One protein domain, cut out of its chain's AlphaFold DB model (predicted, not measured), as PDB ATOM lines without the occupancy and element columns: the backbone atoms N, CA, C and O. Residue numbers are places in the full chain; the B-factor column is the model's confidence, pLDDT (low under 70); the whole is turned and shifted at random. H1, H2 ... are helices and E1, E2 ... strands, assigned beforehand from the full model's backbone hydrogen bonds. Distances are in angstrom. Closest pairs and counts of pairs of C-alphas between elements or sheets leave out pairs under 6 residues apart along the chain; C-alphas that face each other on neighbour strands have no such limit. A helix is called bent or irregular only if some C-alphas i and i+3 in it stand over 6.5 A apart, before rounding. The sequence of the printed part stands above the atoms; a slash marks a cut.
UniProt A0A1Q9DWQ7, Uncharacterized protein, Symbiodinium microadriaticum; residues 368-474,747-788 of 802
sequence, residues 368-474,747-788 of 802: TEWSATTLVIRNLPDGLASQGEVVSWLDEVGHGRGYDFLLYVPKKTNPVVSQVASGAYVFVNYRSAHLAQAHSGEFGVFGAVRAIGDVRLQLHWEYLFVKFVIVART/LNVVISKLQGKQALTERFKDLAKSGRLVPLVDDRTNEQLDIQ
ATOM      1  N   THR A 368     215.208 267.563 224.813       57.16
ATOM      2  CA  THR A 368     214.274 266.821 225.671       57.16
ATOM      3  C   THR A 368     213.275 265.982 224.853       57.16
ATOM      4  O   THR A 368     212.865 264.907 225.300       57.16
ATOM      5  N   GLU A 369     212.986 266.379 223.606       56.22
ATOM      6  CA  GLU A 369     212.209 265.601 222.625       56.22
ATOM      7  C   GLU A 369     212.874 264.287 222.180       56.22
ATOM      8  O   GLU A 369     212.194 263.373 221.711       56.22
ATOM      9  N   TRP A 370     214.190 264.148 222.340       62.38
ATOM     10  CA  TRP A 370     214.952 262.985 221.882       62.38
ATOM     11  C   TRP A 370     215.317 262.011 223.000       62.38
ATOM     12  O   TRP A 370     216.039 261.047 222.759       62.38
ATOM     13  N   SER A 371     214.761 262.198 224.199       78.12
ATOM     14  CA  SER A 371     214.863 261.261 225.328       78.12
ATOM     15  C   SER A 371     214.036 259.978 225.144       78.12
ATOM     16  O   SER A 371     213.987 259.128 226.038       78.12
ATOM     17  N   ALA A 372     213.386 259.820 223.986       89.06
ATOM     18  CA  ALA A 372     212.560 258.667 223.691       89.06
ATOM     19  C   ALA A 372     213.389 257.376 223.694       89.06
ATOM     20  O   ALA A 372     214.203 257.122 222.811       89.06
ATOM     21  N   THR A 373     213.149 256.543 224.694       94.38
ATOM     22  CA  THR A 373     213.730 255.207 224.841       94.38
ATOM     23  C   THR A 373     212.833 254.145 224.221       94.38
ATOM     24  O   THR A 373     213.316 253.095 223.813       94.38
ATOM     25  N   THR A 374     211.531 254.405 224.089       95.81
ATOM     26  CA  THR A 374     210.558 253.433 223.594       95.81
ATOM     27  C   THR A 374     210.105 253.718 222.163       95.81
ATOM     28  O   THR A 374     209.537 254.777 221.869       95.81
ATOM     29  N   LEU A 375     210.239 252.707 221.304       95.56
ATOM     30  CA  LEU A 375     209.733 252.687 219.933       95.56
ATOM     31  C   LEU A 375     208.594 251.674 219.771       95.56
ATOM     32  O   LEU A 375     208.536 250.652 220.457       95.56
ATOM     33  N   VAL A 376     207.702 251.953 218.824       96.69
ATOM     34  CA  VAL A 376     206.676 251.036 218.323       96.69
ATOM     35  C   VAL A 376     207.015 250.691 216.882       96.69
ATOM     36  O   VAL A 376     206.895 251.540 216.000       96.69
ATOM     37  N   ILE A 377     207.407 249.445 216.640       95.75
ATOM     38  CA  ILE A 377     207.706 248.937 215.300       95.75
ATOM     39  C   ILE A 377     206.453 248.227 214.788       95.75
ATOM     40  O   ILE A 377     205.959 247.286 215.409       95.75
ATOM     41  N   ARG A 378     205.906 248.707 213.673       95.00
ATOM     42  CA  ARG A 378     204.712 248.167 213.011       95.00
ATOM     43  C   ARG A 378     205.086 247.533 211.675       95.00
ATOM     44  O   ARG A 378     206.139 247.836 211.118       95.00
ATOM     45  N   ASN A 379     204.159 246.742 211.133       93.62
ATOM     46  CA  ASN A 379     204.324 245.992 209.881       93.62
ATOM     47  C   ASN A 379     205.428 244.934 209.975       93.62
ATOM     48  O   ASN A 379     206.193 244.748 209.032       93.62
ATOM     49  N   LEU A 380     205.514 244.261 211.125       94.25
ATOM     50  CA  LEU A 380     206.426 243.134 211.295       94.25
ATOM     51  C   LEU A 380     206.158 242.055 210.227       94.25
ATOM     52  O   LEU A 380     204.999 241.888 209.830       94.25
ATOM     53  N   PRO A 381     207.192 241.319 209.777       92.94
ATOM     54  CA  PRO A 381     207.021 240.190 208.868       92.94
ATOM     55  C   PRO A 381     205.965 239.200 209.383       92.94
ATOM     56  O   PRO A 381     205.982 238.836 210.558       92.94
ATOM     57  N   ASP A 382     205.070 238.726 208.507       90.75
ATOM     58  CA  ASP A 382     203.983 237.802 208.890       90.75
ATOM     59  C   ASP A 382     204.504 236.447 209.431       90.75
ATOM     60  O   ASP A 382     203.749 235.715 210.064       90.75
ATOM     61  N   GLY A 383     205.786 236.120 209.212       93.19
ATOM     62  CA  GLY A 383     206.441 234.921 209.750       93.19
ATOM     63  C   GLY A 383     206.793 234.991 211.240       93.19
ATOM     64  O   GLY A 383     207.155 233.971 211.811       93.19
ATOM     65  N   LEU A 384     206.684 236.164 211.872       94.69
ATOM     66  CA  LEU A 384     206.935 236.328 213.304       94.69
ATOM     67  C   LEU A 384     205.634 236.078 214.071       94.69
ATOM     68  O   LEU A 384     204.817 236.982 214.251       94.69
ATOM     69  N   ALA A 385     205.407 234.845 214.506       93.12
ATOM     70  CA  ALA A 385     204.203 234.423 215.216       93.12
ATOM     71  C   ALA A 385     204.349 234.510 216.741       93.12
ATOM     72  O   ALA A 385     203.347 234.627 217.453       93.12
ATOM     73  N   SER A 386     205.579 234.469 217.253       94.75
ATOM     74  CA  SER A 386     205.856 234.444 218.688       94.75
ATOM     75  C   SER A 386     206.789 235.565 219.140       94.75
ATOM     76  O   SER A 386     207.565 236.126 218.370       94.75
ATOM     77  N   GLN A 387     206.741 235.874 220.436       94.19
ATOM     78  CA  GLN A 387     207.642 236.862 221.019       94.19
ATOM     79  C   GLN A 387     209.119 236.437 220.913       94.19
ATOM     80  O   GLN A 387     209.967 237.298 220.704       94.19
ATOM     81  N   GLY A 388     209.423 235.138 221.015       95.12
ATOM     82  CA  GLY A 388     210.789 234.622 220.877       95.12
ATOM     83  C   GLY A 388     211.356 234.815 219.468       95.12
ATOM     84  O   GLY A 388     212.507 235.208 219.325       95.12
ATOM     85  N   GLU A 389     210.533 234.634 218.433       95.50
ATOM     86  CA  GLU A 389     210.931 234.912 217.047       95.50
ATOM     87  C   GLU A 389     211.180 236.405 216.819       95.50
ATOM     88  O   GLU A 389     212.126 236.767 216.132       95.50
ATOM     89  N   VAL A 390     210.369 237.280 217.423       95.44
ATOM     90  CA  VAL A 390     210.582 238.736 217.342       95.44
ATOM     91  C   VAL A 390     211.861 239.155 218.060       95.44
ATOM     92  O   VAL A 390     212.560 240.030 217.562       95.44
ATOM     93  N   VAL A 391     212.177 238.533 219.201       95.19
ATOM     94  CA  VAL A 391     213.450 238.725 219.911       95.19
ATOM     95  C   VAL A 391     214.616 238.270 219.032       95.19
ATOM     96  O   VAL A 391     215.475 239.087 218.737       95.19
ATOM     97  N   SER A 392     214.599 237.034 218.512       95.25
ATOM     98  CA  SER A 392     215.652 236.527 217.610       95.25
ATOM     99  C   SER A 392     215.832 237.427 216.391       95.25
ATOM    100  O   SER A 392     216.949 237.792 216.050       95.25
ATOM    101  N   TRP A 393     214.727 237.857 215.779       95.25
ATOM    102  CA  TRP A 393     214.751 238.770 214.644       95.25
ATOM    103  C   TRP A 393     215.395 240.116 215.000       95.25
ATOM    104  O   TRP A 393     216.236 240.614 214.258       95.25
ATOM    105  N   LEU A 394     215.038 240.712 216.141       94.81
ATOM    106  CA  LEU A 394     215.612 241.986 216.576       94.81
ATOM    107  C   LEU A 394     217.103 241.846 216.935       94.81
ATOM    108  O   LEU A 394     217.897 242.762 216.700       94.81
ATOM    109  N   ASP A 395     217.485 240.689 217.470       94.50
ATOM    110  CA  ASP A 395     218.855 240.347 217.833       94.50
ATOM    111  C   ASP A 395     219.727 240.123 216.588       94.50
ATOM    112  O   ASP A 395     220.843 240.641 216.531       94.50
ATOM    113  N   GLU A 396     219.196 239.444 215.566       94.44
ATOM    114  CA  GLU A 396     219.827 239.222 214.256       94.44
ATOM    115  C   GLU A 396     220.064 240.525 213.488       94.44
ATOM    116  O   GLU A 396     221.080 240.659 212.807       94.44
ATOM    117  N   VAL A 397     219.179 241.519 213.638       91.50
ATOM    118  CA  VAL A 397     219.407 242.863 213.077       91.50
ATOM    119  C   VAL A 397     220.503 243.631 213.846       91.50
ATOM    120  O   VAL A 397     220.961 244.677 213.401       91.50
ATOM    121  N   GLY A 398     221.009 243.083 214.956       90.19
ATOM    122  CA  GLY A 398     222.155 243.620 215.694       90.19
ATOM    123  C   GLY A 398     221.785 244.351 216.981       90.19
ATOM    124  O   GLY A 398     222.604 245.095 217.523       90.19
ATOM    125  N   HIS A 399     220.573 244.152 217.509       89.56
ATOM    126  CA  HIS A 399     220.092 244.888 218.684       89.56
ATOM    127  C   HIS A 399     219.939 244.045 219.950       89.56
ATOM    128  O   HIS A 399     219.415 244.562 220.936       89.56
ATOM    129  N   GLY A 400     220.449 242.808 219.988       84.81
ATOM    130  CA  GLY A 400     220.168 241.843 221.066       84.81
ATOM    131  C   GLY A 400     220.680 242.162 222.467       84.81
ATOM    132  O   GLY A 400     220.587 241.353 223.380       84.81
ATOM    133  N   ARG A 401     221.211 243.367 222.676       89.75
ATOM    134  CA  ARG A 401     221.574 243.904 223.996       89.75
ATOM    135  C   ARG A 401     221.172 245.365 224.186       89.75
ATOM    136  O   ARG A 401     221.461 245.957 225.223       89.75
ATOM    137  N   GLY A 402     220.536 245.964 223.180       94.06
ATOM    138  CA  GLY A 402     220.215 247.388 223.152       94.06
ATOM    139  C   GLY A 402     218.942 247.747 223.911       94.06
ATOM    140  O   GLY A 402     218.755 248.914 224.250       94.06
ATOM    141  N   TYR A 403     218.091 246.765 224.206       95.75
ATOM    142  CA  TYR A 403     216.802 246.947 224.864       95.75
ATOM    143  C   TYR A 403     216.735 246.247 226.226       95.75
ATOM    144  O   TYR A 403     217.548 245.381 226.552       95.75
ATOM    145  N   ASP A 404     215.821 246.707 227.075       94.75
ATOM    146  CA  ASP A 404     215.577 246.187 228.430       94.75
ATOM    147  C   ASP A 404     214.104 245.818 228.680       94.75
ATOM    148  O   ASP A 404     213.757 245.328 229.762       94.75
ATOM    149  N   PHE A 405     213.250 246.056 227.681       94.81
ATOM    150  CA  PHE A 405     211.859 245.639 227.622       94.81
ATOM    151  C   PHE A 405     211.438 245.455 226.161       94.81
ATOM    152  O   PHE A 405     211.670 246.329 225.323       94.81
ATOM    153  N   LEU A 406     210.769 244.340 225.868       95.75
ATOM    154  CA  LEU A 406     210.157 244.065 224.573       95.75
ATOM    155  C   LEU A 406     208.777 243.445 224.789       95.75
ATOM    156  O   LEU A 406     208.629 242.522 225.587       95.75
ATOM    157  N   LEU A 407     207.770 243.951 224.078       95.81
ATOM    158  CA  LEU A 407     206.411 243.413 224.085       95.81
ATOM    159  C   LEU A 407     205.905 243.253 222.657       95.81
ATOM    160  O   LEU A 407     205.624 244.238 221.975       95.81
ATOM    161  N   TYR A 408     205.745 242.003 222.234       96.12
ATOM    162  CA  TYR A 408     205.155 241.656 220.950       96.12
ATOM    163  C   TYR A 408     203.629 241.550 221.041       96.12
ATOM    164  O   TYR A 408     203.092 240.843 221.893       96.12
ATOM    165  N   VAL A 409     202.921 242.232 220.140       94.62
ATOM    166  CA  VAL A 409     201.468 242.126 219.989       94.62
ATOM    167  C   VAL A 409     201.160 241.447 218.652       94.62
ATOM    168  O   VAL A 409     201.303 242.081 217.599       94.62
ATOM    169  N   PRO A 410     200.717 240.175 218.668       93.69
ATOM    170  CA  PRO A 410     200.440 239.449 217.441       93.69
ATOM    171  C   PRO A 410     199.252 240.045 216.689       93.69
ATOM    172  O   PRO A 410     198.320 240.619 217.267       93.69
ATOM    173  N   LYS A 411     199.268 239.861 215.369       92.06
ATOM    174  CA  LYS A 411     198.146 240.180 214.483       92.06
ATOM    175  C   LYS A 411     196.902 239.432 214.968       92.06
ATOM    176  O   LYS A 411     196.934 238.220 215.168       92.06
ATOM    177  N   LYS A 412     195.781 240.138 215.150       86.81
ATOM    178  CA  LYS A 412     194.509 239.483 215.489       86.81
ATOM    179  C   LYS A 412     194.071 238.629 214.300       86.81
ATOM    180  O   LYS A 412     193.653 239.165 213.281       86.81
ATOM    181  N   THR A 413     194.115 237.311 214.450       82.25
ATOM    182  CA  THR A 413     193.715 236.345 213.416       82.25
ATOM    183  C   THR A 413     192.202 236.181 213.280       82.25
ATOM    184  O   THR A 413     191.768 235.244 212.626       82.25
ATOM    185  N   ASN A 414     191.378 237.056 213.877       77.00
ATOM    186  CA  ASN A 414     189.928 236.866 213.872       77.00
ATOM    187  C   ASN A 414     189.373 236.991 212.436       77.00
ATOM    188  O   ASN A 414     189.319 238.109 211.909       77.00
ATOM    189  N   PRO A 415     188.928 235.881 211.814       66.44
ATOM    190  CA  PRO A 415     188.520 235.876 210.412       66.44
ATOM    191  C   PRO A 415     187.208 236.640 210.175       66.44
ATOM    192  O   PRO A 415     186.866 236.926 209.033       66.44
ATOM    193  N   VAL A 416     186.474 236.999 211.235       73.38
ATOM    194  CA  VAL A 416     185.104 237.528 211.138       73.38
ATOM    195  C   VAL A 416     185.049 239.064 211.030       73.38
ATOM    196  O   VAL A 416     184.030 239.606 210.616       73.38
ATOM    197  N   VAL A 417     186.126 239.794 211.360       59.53
ATOM    198  CA  VAL A 417     186.111 241.279 211.480       59.53
ATOM    199  C   VAL A 417     187.175 241.960 210.591       59.53
ATOM    200  O   VAL A 417     187.685 243.034 210.899       59.53
ATOM    201  N   SER A 418     187.547 241.348 209.465       49.19
ATOM    202  CA  SER A 418     188.765 241.664 208.692       49.19
ATOM    203  C   SER A 418     188.774 242.972 207.877       49.19
ATOM    204  O   SER A 418     189.557 243.085 206.934       49.19
ATOM    205  N   GLN A 419     187.945 243.974 208.176       56.69
ATOM    206  CA  GLN A 419     187.921 245.194 207.353       56.69
ATOM    207  C   GLN A 419     189.044 246.194 207.669       56.69
ATOM    208  O   GLN A 419     189.339 247.043 206.834       56.69
ATOM    209  N   VAL A 420     189.736 246.063 208.807       57.94
ATOM    210  CA  VAL A 420     190.951 246.841 209.102       57.94
ATOM    211  C   VAL A 420     192.020 245.893 209.641       57.94
ATOM    212  O   VAL A 420     192.073 245.600 210.834       57.94
ATOM    213  N   ALA A 421     192.849 245.360 208.744       62.12
ATOM    214  CA  ALA A 421     193.946 244.470 209.105       62.12
ATOM    215  C   ALA A 421     195.033 245.255 209.862       62.12
ATOM    216  O   ALA A 421     195.954 245.803 209.262       62.12
ATOM    217  N   SER A 422     194.935 245.326 211.191       79.00
ATOM    218  CA  SER A 422     196.056 245.787 212.011       79.00
ATOM    219  C   SER A 422     197.149 244.717 211.961       79.00
ATOM    220  O   SER A 422     196.963 243.634 212.522       79.00
ATOM    221  N   GLY A 423     198.255 244.994 211.267       89.25
ATOM    222  CA  GLY A 423     199.444 244.139 211.291       89.25
ATOM    223  C   GLY A 423     199.988 243.958 212.712       89.25
ATOM    224  O   GLY A 423     199.631 244.709 213.624       89.25
ATOM    225  N   ALA A 424     200.841 242.953 212.903       94.12
ATOM    226  CA  ALA A 424     201.525 242.768 214.176       94.12
ATOM    227  C   ALA A 424     202.460 243.958 214.463       94.12
ATOM    228  O   ALA A 424     202.974 244.607 213.540       94.12
ATOM    229  N   TYR A 425     202.657 244.265 215.742       95.94
ATOM    230  CA  TYR A 425     203.547 245.340 216.173       95.94
ATOM    231  C   TYR A 425     204.256 244.979 217.475       95.94
ATOM    232  O   TYR A 425     203.777 244.154 218.250       95.94
ATOM    233  N   VAL A 426     205.406 245.601 217.715       96.56
ATOM    234  CA  VAL A 426     206.224 245.385 218.912       96.56
ATOM    235  C   VAL A 426     206.552 246.719 219.574       96.56
ATOM    236  O   VAL A 426     206.841 247.706 218.895       96.56
ATOM    237  N   PHE A 427     206.486 246.751 220.903       96.81
ATOM    238  CA  PHE A 427     207.069 247.816 221.715       96.81
ATOM    239  C   PHE A 427     208.472 247.400 222.126       96.81
ATOM    240  O   PHE A 427     208.637 246.328 222.704       96.81
ATOM    241  N   VAL A 428     209.454 248.258 221.876       96.75
ATOM    242  CA  VAL A 428     210.845 248.032 222.279       96.75
ATOM    243  C   VAL A 428     211.304 249.234 223.089       96.75
ATOM    244  O   VAL A 428     211.281 250.353 222.578       96.75
ATOM    245  N   ASN A 429     211.695 249.014 224.343       96.62
ATOM    246  CA  ASN A 429     212.368 250.027 225.148       96.62
ATOM    247  C   ASN A 429     213.874 249.803 225.105       96.62
ATOM    248  O   ASN A 429     214.376 248.806 225.619       96.62
ATOM    249  N   TYR A 430     214.586 250.741 224.505       95.69
ATOM    250  CA  TYR A 430     216.034 250.764 224.482       95.69
ATOM    251  C   TYR A 430     216.591 251.248 225.819       95.69
ATOM    252  O   TYR A 430     216.022 252.121 226.474       95.69
ATOM    253  N   ARG A 431     217.753 250.709 226.199       94.81
ATOM    254  CA  ARG A 431     218.492 251.084 227.417       94.81
ATOM    255  C   ARG A 431     218.920 252.552 227.409       94.81
ATOM    256  O   ARG A 431     219.139 253.133 228.466       94.81
ATOM    257  N   SER A 432     219.055 253.147 226.225       92.69
ATOM    258  CA  SER A 432     219.346 254.566 226.051       92.69
ATOM    259  C   SER A 432     218.601 255.136 224.850       92.69
ATOM    260  O   SER A 432     218.317 254.436 223.874       92.69
ATOM    261  N   ALA A 433     218.304 256.432 224.904       90.44
ATOM    262  CA  ALA A 433     217.618 257.118 223.817       90.44
ATOM    263  C   ALA A 433     218.472 257.186 222.536       90.44
ATOM    264  O   ALA A 433     217.948 257.078 221.432       90.44
ATOM    265  N   HIS A 434     219.801 257.248 222.674       89.12
ATOM    266  CA  HIS A 434     220.730 257.158 221.543       89.12
ATOM    267  C   HIS A 434     220.573 255.837 220.767       89.12
ATOM    268  O   HIS A 434     220.566 255.836 219.539       89.12
ATOM    269  N   LEU A 435     220.401 254.705 221.466       92.38
ATOM    270  CA  LEU A 435     220.163 253.409 220.818       92.38
ATOM    271  C   LEU A 435     218.805 253.368 220.103       92.38
ATOM    272  O   LEU A 435     218.725 252.864 218.984       92.38
ATOM    273  N   ALA A 436     217.762 253.947 220.706       92.25
ATOM    274  CA  ALA A 436     216.459 254.081 220.056       92.25
ATOM    275  C   ALA A 436     216.543 254.937 218.780       92.25
ATOM    276  O   ALA A 436     215.958 254.589 217.756       92.25
ATOM    277  N   GLN A 437     217.295 256.036 218.804       87.81
ATOM    278  CA  GLN A 437     217.477 256.897 217.634       87.81
ATOM    279  C   GLN A 437     218.252 256.205 216.519       87.81
ATOM    280  O   GLN A 437     217.809 256.239 215.370       87.81
ATOM    281  N   ALA A 438     219.370 255.550 216.852       88.62
ATOM    282  CA  ALA A 438     220.156 254.785 215.888       88.62
ATOM    283  C   ALA A 438     219.265 253.763 215.162       88.62
ATOM    284  O   ALA A 438     219.219 253.733 213.934       88.62
ATOM    285  N   HIS A 439     218.447 253.038 215.927       88.56
ATOM    286  CA  HIS A 439     217.492 252.077 215.390       88.56
ATOM    287  C   HIS A 439     216.391 252.747 214.548       88.56
ATOM    288  O   HIS A 439     216.089 252.319 213.438       88.56
ATOM    289  N   SER A 440     215.793 253.843 215.022       88.38
ATOM    290  CA  SER A 440     214.778 254.567 214.246       88.38
ATOM    291  C   SER A 440     215.327 255.089 212.911       88.38
ATOM    292  O   SER A 440     214.578 255.154 211.934       88.38
ATOM    293  N   GLY A 441     216.610 255.454 212.852       85.00
ATOM    294  CA  GLY A 441     217.288 255.872 211.624       85.00
ATOM    295  C   GLY A 441     217.508 254.724 210.635       85.00
ATOM    296  O   GLY A 441     217.319 254.915 209.432       85.00
ATOM    297  N   GLU A 442     217.842 253.531 211.133       84.75
ATOM    298  CA  GLU A 442     218.063 252.321 210.326       84.75
ATOM    299  C   GLU A 442     216.783 251.771 209.684       84.75
ATOM    300  O   GLU A 442     216.829 251.252 208.570       84.75
ATOM    301  N   PHE A 443     215.635 251.925 210.344       80.00
ATOM    302  CA  PHE A 443     214.346 251.442 209.833       80.00
ATOM    303  C   PHE A 443     213.470 252.529 209.200       80.00
ATOM    304  O   PHE A 443     212.511 252.220 208.491       80.00
ATOM    305  N   GLY A 444     213.779 253.803 209.444       70.81
ATOM    306  CA  GLY A 444     213.083 254.933 208.839       70.81
ATOM    307  C   GLY A 444     213.383 255.102 207.346       70.81
ATOM    308  O   GLY A 444     214.179 254.385 206.741       70.81
ATOM    309  N   VAL A 445     212.773 256.128 206.742       51.62
ATOM    310  CA  VAL A 445     212.951 256.494 205.320       51.62
ATOM    311  C   VAL A 445     214.436 256.625 204.930       51.62
ATOM    312  O   VAL A 445     214.806 256.317 203.800       51.62
ATOM    313  N   PHE A 446     215.302 257.002 205.874       43.09
ATOM    314  CA  PHE A 446     216.749 257.124 205.679       43.09
ATOM    315  C   PHE A 446     217.481 255.777 205.552       43.09
ATOM    316  O   PHE A 446     218.391 255.653 204.732       43.09
ATOM    317  N   GLY A 447     217.055 254.741 206.275       48.59
ATOM    318  CA  GLY A 447     217.585 253.387 206.123       48.59
ATOM    319  C   GLY A 447     217.210 252.743 204.790       48.59
ATOM    320  O   GLY A 447     218.019 252.032 204.190       48.59
ATOM    321  N   ALA A 448     216.028 253.068 204.253       43.91
ATOM    322  CA  ALA A 448     215.637 252.649 202.909       43.91
ATOM    323  C   ALA A 448     216.586 253.210 201.833       43.91
ATOM    324  O   ALA A 448     216.956 252.471 200.927       43.91
ATOM    325  N   VAL A 449     217.047 254.461 201.968       39.19
ATOM    326  CA  VAL A 449     218.037 255.073 201.058       39.19
ATOM    327  C   VAL A 449     219.402 254.388 201.178       39.19
ATOM    328  O   VAL A 449     220.021 254.073 200.163       39.19
ATOM    329  N   ARG A 450     219.847 254.078 202.401       38.41
ATOM    330  CA  ARG A 450     221.123 253.385 202.649       38.41
ATOM    331  C   ARG A 450     221.121 251.946 202.115       38.41
ATOM    332  O   ARG A 450     222.122 251.479 201.585       38.41
ATOM    333  N   ALA A 451     219.979 251.263 202.194       41.22
ATOM    334  CA  ALA A 451     219.811 249.890 201.726       41.22
ATOM    335  C   ALA A 451     219.582 249.755 200.207       41.22
ATOM    336  O   ALA A 451     219.551 248.633 199.710       41.22
ATOM    337  N   ILE A 452     219.401 250.860 199.472       43.28
ATOM    338  CA  ILE A 452     219.315 250.859 197.999       43.28
ATOM    339  C   ILE A 452     220.719 250.820 197.356       43.28
ATOM    340  O   ILE A 452     220.838 250.536 196.170       43.28
ATOM    341  N   GLY A 453     221.799 251.032 198.122       35.78
ATOM    342  CA  GLY A 453     223.175 250.905 197.618       35.78
ATOM    343  C   GLY A 453     223.560 251.930 196.542       35.78
ATOM    344  O   GLY A 453     224.603 251.791 195.906       35.78
ATOM    345  N   ASP A 454     222.744 252.964 196.324       47.41
ATOM    346  CA  ASP A 454     222.987 253.962 195.287       47.41
ATOM    347  C   ASP A 454     223.853 255.112 195.827       47.41
ATOM    348  O   ASP A 454     223.371 256.130 196.335       47.41
ATOM    349  N   VAL A 455     225.171 254.932 195.696       45.88
ATOM    350  CA  VAL A 455     226.236 255.889 196.061       45.88
ATOM    351  C   VAL A 455     225.986 257.292 195.479       45.88
ATOM    352  O   VAL A 455     226.429 258.298 196.034       45.88
ATOM    353  N   ARG A 456     225.227 257.393 194.379       47.16
ATOM    354  CA  ARG A 456     224.941 258.653 193.687       47.16
ATOM    355  C   ARG A 456     223.977 259.555 194.458       47.16
ATOM    356  O   ARG A 456     224.170 260.768 194.453       47.16
ATOM    357  N   LEU A 457     222.984 258.989 195.145       47.09
ATOM    358  CA  LEU A 457     222.022 259.741 195.964       47.09
ATOM    359  C   LEU A 457     222.655 260.247 197.266       47.09
ATOM    360  O   LEU A 457     222.384 261.374 197.680       47.09
ATOM    361  N   GLN A 458     223.555 259.460 197.857       43.69
ATOM    362  CA  GLN A 458     224.295 259.842 199.059       43.69
ATOM    363  C   GLN A 458     225.276 260.995 198.785       43.69
ATOM    364  O   GLN A 458     225.253 262.001 199.494       43.69
ATOM    365  N   LEU A 459     226.044 260.922 197.689       52.94
ATOM    366  CA  LEU A 459     226.924 262.017 197.257       52.94
ATOM    367  C   LEU A 459     226.145 263.284 196.879       52.94
ATOM    368  O   LEU A 459     226.620 264.395 197.107       52.94
ATOM    369  N   HIS A 460     224.942 263.144 196.314       59.88
ATOM    370  CA  HIS A 460     224.122 264.298 195.951       59.88
ATOM    371  C   HIS A 460     223.573 265.031 197.182       59.88
ATOM    372  O   HIS A 460     223.498 266.259 197.180       59.88
ATOM    373  N   TRP A 461     223.245 264.299 198.250       50.56
ATOM    374  CA  TRP A 461     222.746 264.889 199.490       50.56
ATOM    375  C   TRP A 461     223.858 265.550 200.310       50.56
ATOM    376  O   TRP A 461     223.686 266.688 200.738       50.56
ATOM    377  N   GLU A 462     225.029 264.916 200.444       57.28
ATOM    378  CA  GLU A 462     226.201 265.554 201.069       57.28
ATOM    379  C   GLU A 462     226.626 266.818 200.307       57.28
ATOM    380  O   GLU A 462     226.924 267.848 200.910       57.28
ATOM    381  N   TYR A 463     226.544 266.797 198.974       61.25
ATOM    382  CA  TYR A 463     226.800 267.968 198.139       61.25
ATOM    383  C   TYR A 463     225.768 269.093 198.339       61.25
ATOM    384  O   TYR A 463     226.138 270.269 198.379       61.25
ATOM    385  N   LEU A 464     224.481 268.762 198.490       68.31
ATOM    386  CA  LEU A 464     223.421 269.738 198.774       68.31
ATOM    387  C   LEU A 464     223.521 270.303 200.193       68.31
ATOM    388  O   LEU A 464     223.318 271.501 200.374       68.31
ATOM    389  N   PHE A 465     223.893 269.482 201.174       60.19
ATOM    390  CA  PHE A 465     224.118 269.907 202.554       60.19
ATOM    391  C   PHE A 465     225.325 270.847 202.657       60.19
ATOM    392  O   PHE A 465     225.216 271.932 203.223       60.19
ATOM    393  N   VAL A 466     226.445 270.509 202.008       67.75
ATOM    394  CA  VAL A 466     227.620 271.390 201.922       67.75
ATOM    395  C   VAL A 466     227.276 272.691 201.192       67.75
ATOM    396  O   VAL A 466     227.655 273.765 201.656       67.75
ATOM    397  N   LYS A 467     226.495 272.643 200.104       63.91
ATOM    398  CA  LYS A 467     226.003 273.860 199.436       63.91
ATOM    399  C   LYS A 467     225.099 274.698 200.330       63.91
ATOM    400  O   LYS A 467     225.241 275.913 200.328       63.91
ATOM    401  N   PHE A 468     224.204 274.081 201.094       65.50
ATOM    402  CA  PHE A 468     223.319 274.789 202.013       65.50
ATOM    403  C   PHE A 468     224.107 275.460 203.143       65.50
ATOM    404  O   PHE A 468     223.883 276.634 203.421       65.50
ATOM    405  N   VAL A 469     225.097 274.771 203.720       64.12
ATOM    406  CA  VAL A 469     226.003 275.328 204.737       64.12
ATOM    407  C   VAL A 469     226.848 276.470 204.168       64.12
ATOM    408  O   VAL A 469     226.993 277.499 204.822       64.12
ATOM    409  N   ILE A 470     227.359 276.347 202.938       68.06
ATOM    410  CA  ILE A 470     228.107 277.423 202.269       68.06
ATOM    411  C   ILE A 470     227.198 278.625 201.998       68.06
ATOM    412  O   ILE A 470     227.580 279.744 202.320       68.06
ATOM    413  N   VAL A 471     225.989 278.403 201.472       70.25
ATOM    414  CA  VAL A 471     225.009 279.461 201.177       70.25
ATOM    415  C   VAL A 471     224.576 280.170 202.462       70.25
ATOM    416  O   VAL A 471     224.606 281.400 202.511       70.25
ATOM    417  N   ALA A 472     224.279 279.427 203.532       57.66
ATOM    418  CA  ALA A 472     223.958 279.982 204.845       57.66
ATOM    419  C   ALA A 472     225.126 280.799 205.420       57.66
ATOM    420  O   ALA A 472     224.919 281.911 205.897       57.66
ATOM    421  N   ARG A 473     226.367 280.312 205.291       53.22
ATOM    422  CA  ARG A 473     227.576 281.024 205.739       53.22
ATOM    423  C   ARG A 473     227.844 282.294 204.921       53.22
ATOM    424  O   ARG A 473     228.233 283.307 205.489       53.22
ATOM    425  N   THR A 474     227.571 282.283 203.613       63.03
ATOM    426  CA  THR A 474     227.694 283.470 202.744       63.03
ATOM    427  C   THR A 474     226.566 284.488 202.914       63.03
ATOM    428  O   THR A 474     226.791 285.676 202.696       63.03
ATOM    429  N   LEU A 747     209.072 248.698 207.241       90.94
ATOM    430  CA  LEU A 747     208.742 248.779 208.658       90.94
ATOM    431  C   LEU A 747     208.373 250.220 209.010       90.94
ATOM    432  O   LEU A 747     208.986 251.172 208.533       90.94
ATOM    433  N   ASN A 748     207.338 250.383 209.829       92.06
ATOM    434  CA  ASN A 748     206.910 251.698 210.292       92.06
ATOM    435  C   ASN A 748     207.267 251.836 211.771       92.06
ATOM    436  O   ASN A 748     206.615 251.230 212.624       92.06
ATOM    437  N   VAL A 749     208.316 252.607 212.052       93.44
ATOM    438  CA  VAL A 749     208.818 252.857 213.404       93.44
ATOM    439  C   VAL A 749     208.302 254.203 213.891       93.44
ATOM    440  O   VAL A 749     208.511 255.230 213.252       93.44
ATOM    441  N   VAL A 750     207.603 254.193 215.025       93.31
ATOM    442  CA  VAL A 750     206.997 255.386 215.628       93.31
ATOM    443  C   VAL A 750     207.435 255.494 217.081       93.31
ATOM    444  O   VAL A 750     207.443 254.497 217.801       93.31
ATOM    445  N   ILE A 751     207.749 256.701 217.544       92.69
ATOM    446  CA  ILE A 751     208.026 256.954 218.961       92.69
ATOM    447  C   ILE A 751     206.760 256.679 219.786       92.69
ATOM    448  O   ILE A 751     205.665 257.154 219.472       92.69
ATOM    449  N   SER A 752     206.892 255.883 220.846       92.25
ATOM    450  CA  SER A 752     205.778 255.572 221.745       92.25
ATOM    451  C   SER A 752     205.398 256.790 222.599       92.25
ATOM    452  O   SER A 752     206.239 257.599 222.963       92.25
ATOM    453  N   LYS A 753     204.128 256.919 222.997       90.75
ATOM    454  CA  LYS A 753     203.752 257.892 224.047       90.75
ATOM    455  C   LYS A 753     204.149 257.418 225.448       90.75
ATOM    456  O   LYS A 753     204.276 258.223 226.360       90.75
ATOM    457  N   LEU A 754     204.300 256.106 225.617       90.69
ATOM    458  CA  LEU A 754     204.829 255.489 226.828       90.69
ATOM    459  C   LEU A 754     206.338 255.407 226.671       90.69
ATOM    460  O   LEU A 754     206.791 254.756 225.732       90.69
ATOM    461  N   GLN A 755     207.070 256.072 227.555       93.50
ATOM    462  CA  GLN A 755     208.525 256.149 227.523       93.50
ATOM    463  C   GLN A 755     209.115 255.509 228.778       93.50
ATOM    464  O   GLN A 755     208.621 255.733 229.884       93.50
ATOM    465  N   GLY A 756     210.169 254.717 228.595       92.00
ATOM    466  CA  GLY A 756     210.881 254.030 229.662       92.00
ATOM    467  C   GLY A 756     210.256 252.701 230.101       92.00
ATOM    468  O   GLY A 756     209.039 252.486 230.088       92.00
ATOM    469  N   LYS A 757     211.127 251.801 230.571       93.19
ATOM    470  CA  LYS A 757     210.786 250.455 231.053       93.19
ATOM    471  C   LYS A 757     209.728 250.452 232.154       93.19
ATOM    472  O   LYS A 757     208.825 249.616 232.120       93.19
ATOM    473  N   GLN A 758     209.809 251.370 233.119       90.06
ATOM    474  CA  GLN A 758     208.880 251.406 234.253       90.06
ATOM    475  C   GLN A 758     207.450 251.734 233.806       90.06
ATOM    476  O   GLN A 758     206.524 251.020 234.183       90.06
ATOM    477  N   ALA A 759     207.275 252.739 232.941       90.56
ATOM    478  CA  ALA A 759     205.962 253.123 232.425       90.56
ATOM    479  C   ALA A 759     205.320 251.998 231.598       90.56
ATOM    480  O   ALA A 759     204.123 251.738 231.722       90.56
ATOM    481  N   LEU A 760     206.113 251.290 230.784       91.44
ATOM    482  CA  LEU A 760     205.639 250.121 230.038       91.44
ATOM    483  C   LEU A 760     205.269 248.965 230.968       91.44
ATOM    484  O   LEU A 760     204.191 248.389 230.830       91.44
ATOM    485  N   THR A 761     206.129 248.656 231.938       90.06
ATOM    486  CA  THR A 761     205.890 247.581 232.910       90.06
ATOM    487  C   THR A 761     204.614 247.845 233.700       90.06
ATOM    488  O   THR A 761     203.781 246.956 233.833       90.06
ATOM    489  N   GLU A 762     204.407 249.075 234.169       90.06
ATOM    490  CA  GLU A 762     203.204 249.446 234.906       90.06
ATOM    491  C   GLU A 762     201.951 249.410 234.027       90.06
ATOM    492  O   GLU A 762     200.927 248.862 234.441       90.06
ATOM    493  N   ARG A 763     202.032 249.937 232.797       92.75
ATOM    494  CA  ARG A 763     200.908 249.928 231.853       92.75
ATOM    495  C   ARG A 763     200.478 248.514 231.485       92.75
ATOM    496  O   ARG A 763     199.293 248.273 231.267       92.75
ATOM    497  N   PHE A 764     201.437 247.599 231.386       91.81
ATOM    498  CA  PHE A 764     201.220 246.251 230.882       91.81
ATOM    499  C   PHE A 764     201.300 245.157 231.961       91.81
ATOM    500  O   PHE A 764     201.224 243.970 231.639       91.81
ATOM    501  N   LYS A 765     201.361 245.522 233.249       89.00
ATOM    502  CA  LYS A 765     201.431 244.574 234.378       89.00
ATOM    503  C   LYS A 765     200.304 243.539 234.379       89.00
ATOM    504  O   LYS A 765     200.527 242.378 234.706       89.00
ATOM    505  N   ASP A 766     199.099 243.931 233.970       86.69
ATOM    506  CA  ASP A 766     197.946 243.025 233.956       86.69
ATOM    507  C   ASP A 766     197.952 242.086 232.743       86.69
ATOM    508  O   ASP A 766     197.473 240.956 232.826       86.69
ATOM    509  N   LEU A 767     198.587 242.495 231.639       82.44
ATOM    510  CA  LEU A 767     198.852 241.601 230.512       82.44
ATOM    511  C   LEU A 767     199.918 240.556 230.876       82.44
ATOM    512  O   LEU A 767     199.791 239.411 230.443       82.44
ATOM    513  N   ALA A 768     200.902 240.895 231.716       70.00
ATOM    514  CA  ALA A 768     201.888 239.931 232.215       70.00
ATOM    515  C   ALA A 768     201.224 238.835 233.058       70.00
ATOM    516  O   ALA A 768     201.481 237.653 232.845       70.00
ATOM    517  N   LYS A 769     200.262 239.205 233.915       73.81
ATOM    518  CA  LYS A 769     199.437 238.234 234.659       73.81
ATOM    519  C   LYS A 769     198.628 237.309 233.745       73.81
ATOM    520  O   LYS A 769     198.324 236.189 234.135       73.81
ATOM    521  N   SER A 770     198.283 237.758 232.536       67.56
ATOM    522  CA  SER A 770     197.535 236.948 231.565       67.56
ATOM    523  C   SER A 770     198.389 235.913 230.817       67.56
ATOM    524  O   SER A 770     197.848 235.173 229.998       67.56
ATOM    525  N   GLY A 771     199.712 235.886 231.037       58.41
ATOM    526  CA  GLY A 771     200.647 235.014 230.311       58.41
ATOM    527  C   GLY A 771     200.868 235.408 228.845       58.41
ATOM    528  O   GLY A 771     201.594 234.733 228.126       58.41
ATOM    529  N   ARG A 772     200.259 236.512 228.388       58.44
ATOM    530  CA  ARG A 772     200.415 237.059 227.026       58.44
ATOM    531  C   ARG A 772     201.627 237.975 226.875       58.44
ATOM    532  O   ARG A 772     201.840 238.539 225.808       58.44
ATOM    533  N   LEU A 773     202.368 238.161 227.958       61.12
ATOM    534  CA  LEU A 773     203.544 239.006 228.052       61.12
ATOM    535  C   LEU A 773     204.669 238.137 228.583       61.12
ATOM    536  O   LEU A 773     204.567 237.632 229.699       61.12
ATOM    537  N   VAL A 774     205.731 237.984 227.801       56.03
ATOM    538  CA  VAL A 774     206.989 237.448 228.308       56.03
ATOM    539  C   VAL A 774     207.853 238.666 228.622       56.03
ATOM    540  O   VAL A 774     208.409 239.258 227.705       56.03
ATOM    541  N   PRO A 775     207.929 239.167 229.864       56.75
ATOM    542  CA  PRO A 775     208.933 240.179 230.161       56.75
ATOM    543  C   PRO A 775     210.302 239.582 229.815       56.75
ATOM    544  O   PRO A 775     210.598 238.469 230.247       56.75
ATOM    545  N   LEU A 776     211.111 240.277 229.008       57.28
ATOM    546  CA  LEU A 776     212.504 239.881 228.819       57.28
ATOM    547  C   LEU A 776     213.186 240.026 230.185       57.28
ATOM    548  O   LEU A 776     213.437 241.135 230.661       57.28
ATOM    549  N   VAL A 777     213.367 238.896 230.856       54.59
ATOM    550  CA  VAL A 777     214.085 238.793 232.122       54.59
ATOM    551  C   VAL A 777     215.566 238.946 231.781       54.59
ATOM    552  O   VAL A 777     216.062 238.213 230.935       54.59
ATOM    553  N   ASP A 778     216.256 239.926 232.380       56.12
ATOM    554  CA  ASP A 778     217.704 240.107 232.191       56.12
ATOM    555  C   ASP A 778     218.412 238.773 232.493       56.12
ATOM    556  O   ASP A 778     218.277 238.251 233.605       56.12
ATOM    557  N   ASP A 779     219.217 238.263 231.555       51.31
ATOM    558  CA  ASP A 779     219.991 237.019 231.712       51.31
ATOM    559  C   ASP A 779     220.828 236.996 233.003       51.31
ATOM    560  O   ASP A 779     221.031 235.946 233.605       51.31
ATOM    561  N   ARG A 780     221.222 238.172 233.515       52.62
ATOM    562  CA  ARG A 780     221.939 238.320 234.794       52.62
ATOM    563  C   ARG A 780     221.164 237.787 236.000       52.62
ATOM    564  O   ARG A 780     221.774 237.322 236.958       52.62
ATOM    565  N   THR A 781     219.832 237.854 235.975       54.50
ATOM    566  CA  THR A 781     219.007 237.288 237.057       54.50
ATOM    567  C   THR A 781     218.910 235.768 236.967       54.50
ATOM    568  O   THR A 781     218.890 235.112 238.006       54.50
ATOM    569  N   ASN A 782     218.958 235.196 235.760       47.47
ATOM    570  CA  ASN A 782     219.025 233.746 235.573       47.47
ATOM    571  C   ASN A 782     220.412 233.185 235.919       47.47
ATOM    572  O   ASN A 782     220.475 232.166 236.599       47.47
ATOM    573  N   GLU A 783     221.508 233.877 235.583       48.88
ATOM    574  CA  GLU A 783     222.854 233.484 236.035       48.88
ATOM    575  C   GLU A 783     222.971 233.503 237.567       48.88
ATOM    576  O   GLU A 783     223.513 232.570 238.152       48.88
ATOM    577  N   GLN A 784     222.408 234.504 238.255       49.91
ATOM    578  CA  GLN A 784     222.399 234.524 239.726       49.91
ATOM    579  C   GLN A 784     221.521 233.421 240.341       49.91
ATOM    580  O   GLN A 784     221.893 232.850 241.368       49.91
ATOM    581  N   LEU A 785     220.388 233.083 239.715       50.62
ATOM    582  CA  LEU A 785     219.527 231.973 240.137       50.62
ATOM    583  C   LEU A 785     220.177 230.600 239.895       50.62
ATOM    584  O   LEU A 785     220.021 229.707 240.729       50.62
ATOM    585  N   ASP A 786     220.936 230.428 238.815       50.06
ATOM    586  CA  ASP A 786     221.659 229.184 238.533       50.06
ATOM    587  C   ASP A 786     222.935 229.037 239.374       50.06
ATOM    588  O   ASP A 786     223.237 227.924 239.814       50.06
ATOM    589  N   ILE A 787     223.617 230.138 239.716       59.72
ATOM    590  CA  ILE A 787     224.720 230.147 240.695       59.72
ATOM    591  C   ILE A 787     224.201 229.796 242.101       59.72
ATOM    592  O   ILE A 787     224.819 229.001 242.811       59.72
ATOM    593  N   GLN A 788     223.027 230.300 242.503       53.22
ATOM    594  CA  GLN A 788     222.410 229.909 243.779       53.22
ATOM    595  C   GLN A 788     221.940 228.447 243.790       53.22
ATOM    596  O   GLN A 788     222.079 227.768 244.810       53.22
TER     597      GLN A 788
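Overview. This is residues 368 to 474 and 747 to 788 of the 802 residues of an uncharacterized protein of Symbiodinium microadriaticum (UniProt A0A1Q9DWQ7). A small sheet of four strands is sandwiched between helices, H1 and H2 over one face and H5 over the other, and three parts stick out of this body: residues 459 to 474 of H4 at one end, H6 at the opposite end, and the loop residues 414 to 420. The H4 arm and H6 make the length. The printed part has 149 residues, with six named helices and four named strands in the order E1, H1, E2, E3, H2, H3, H4, E4, H5, H6; the sheet runs E2, E3, E1, E4, antiparallel throughout, and the class is mixed. The whole is loose, with a radius of gyration of the C-alphas of 19.2 A and spans of 64 by 47 by 28 A.

Arrangement. E1, residues 374 to 378, is an inner strand. H1, residues 387 to 399, is on the sheet at a height of 9.9 A, over E2, residues 403 to 409, and E3, residues 425 to 430; C-alphas 387 and 408 are its closest pair with E2, at 5.4 A. E1, H1 and E2 form a split strand-helix-strand unit, two strands running the same way with E3 between them, and its crossover is right-handed. E2 and E3 form a hairpin, with N 407 and O 427 2.9 A apart; N 377 and O 426 of E1 and E3 are 2.9 A apart. H2, residues 433 to 443, is on the same face as H1, along E1 at 4 degrees on the local plane, with C-alphas 375 and 436 closest at 6.9 A. H3, residues 445 to 450, and H4, residues 455 to 474, are not on the sheet. E4, residues 748 to 751, pairs with E1, N 376 and O 750 being 2.8 A apart. H5, residues 757 to 769, is on the opposite face, giving three layers, helices on both faces of a sheet; C-alphas 405 and 757 are its closest pair with E2, at 6.0 A. H6, residues 779 to 788, is apart from H5. Every O i to N i+4 pair is within hydrogen-bond range in H2, H3, H4 and H6, against 7 of 9 in H1 and in H5.

Along the chain. E1 begins at C-alpha 374 (210.558, 253.433, 223.594). E2 is 16.8 A long and H4 28.4 A. H1 and H5 are irregular, C-alphas 396 and 399 being 7.2 A apart and 763 and 766 7.8 A. H6 ends at C-alpha 788 (222.410, 229.909, 243.779).

Size, cuts and confidence. Residues 475 to 746 are not printed, with 40.0 A across the cut. The link E2 to E3 is long. Confidence is under 70 in 57 residues, among them 445 to 470 and 770 to 788.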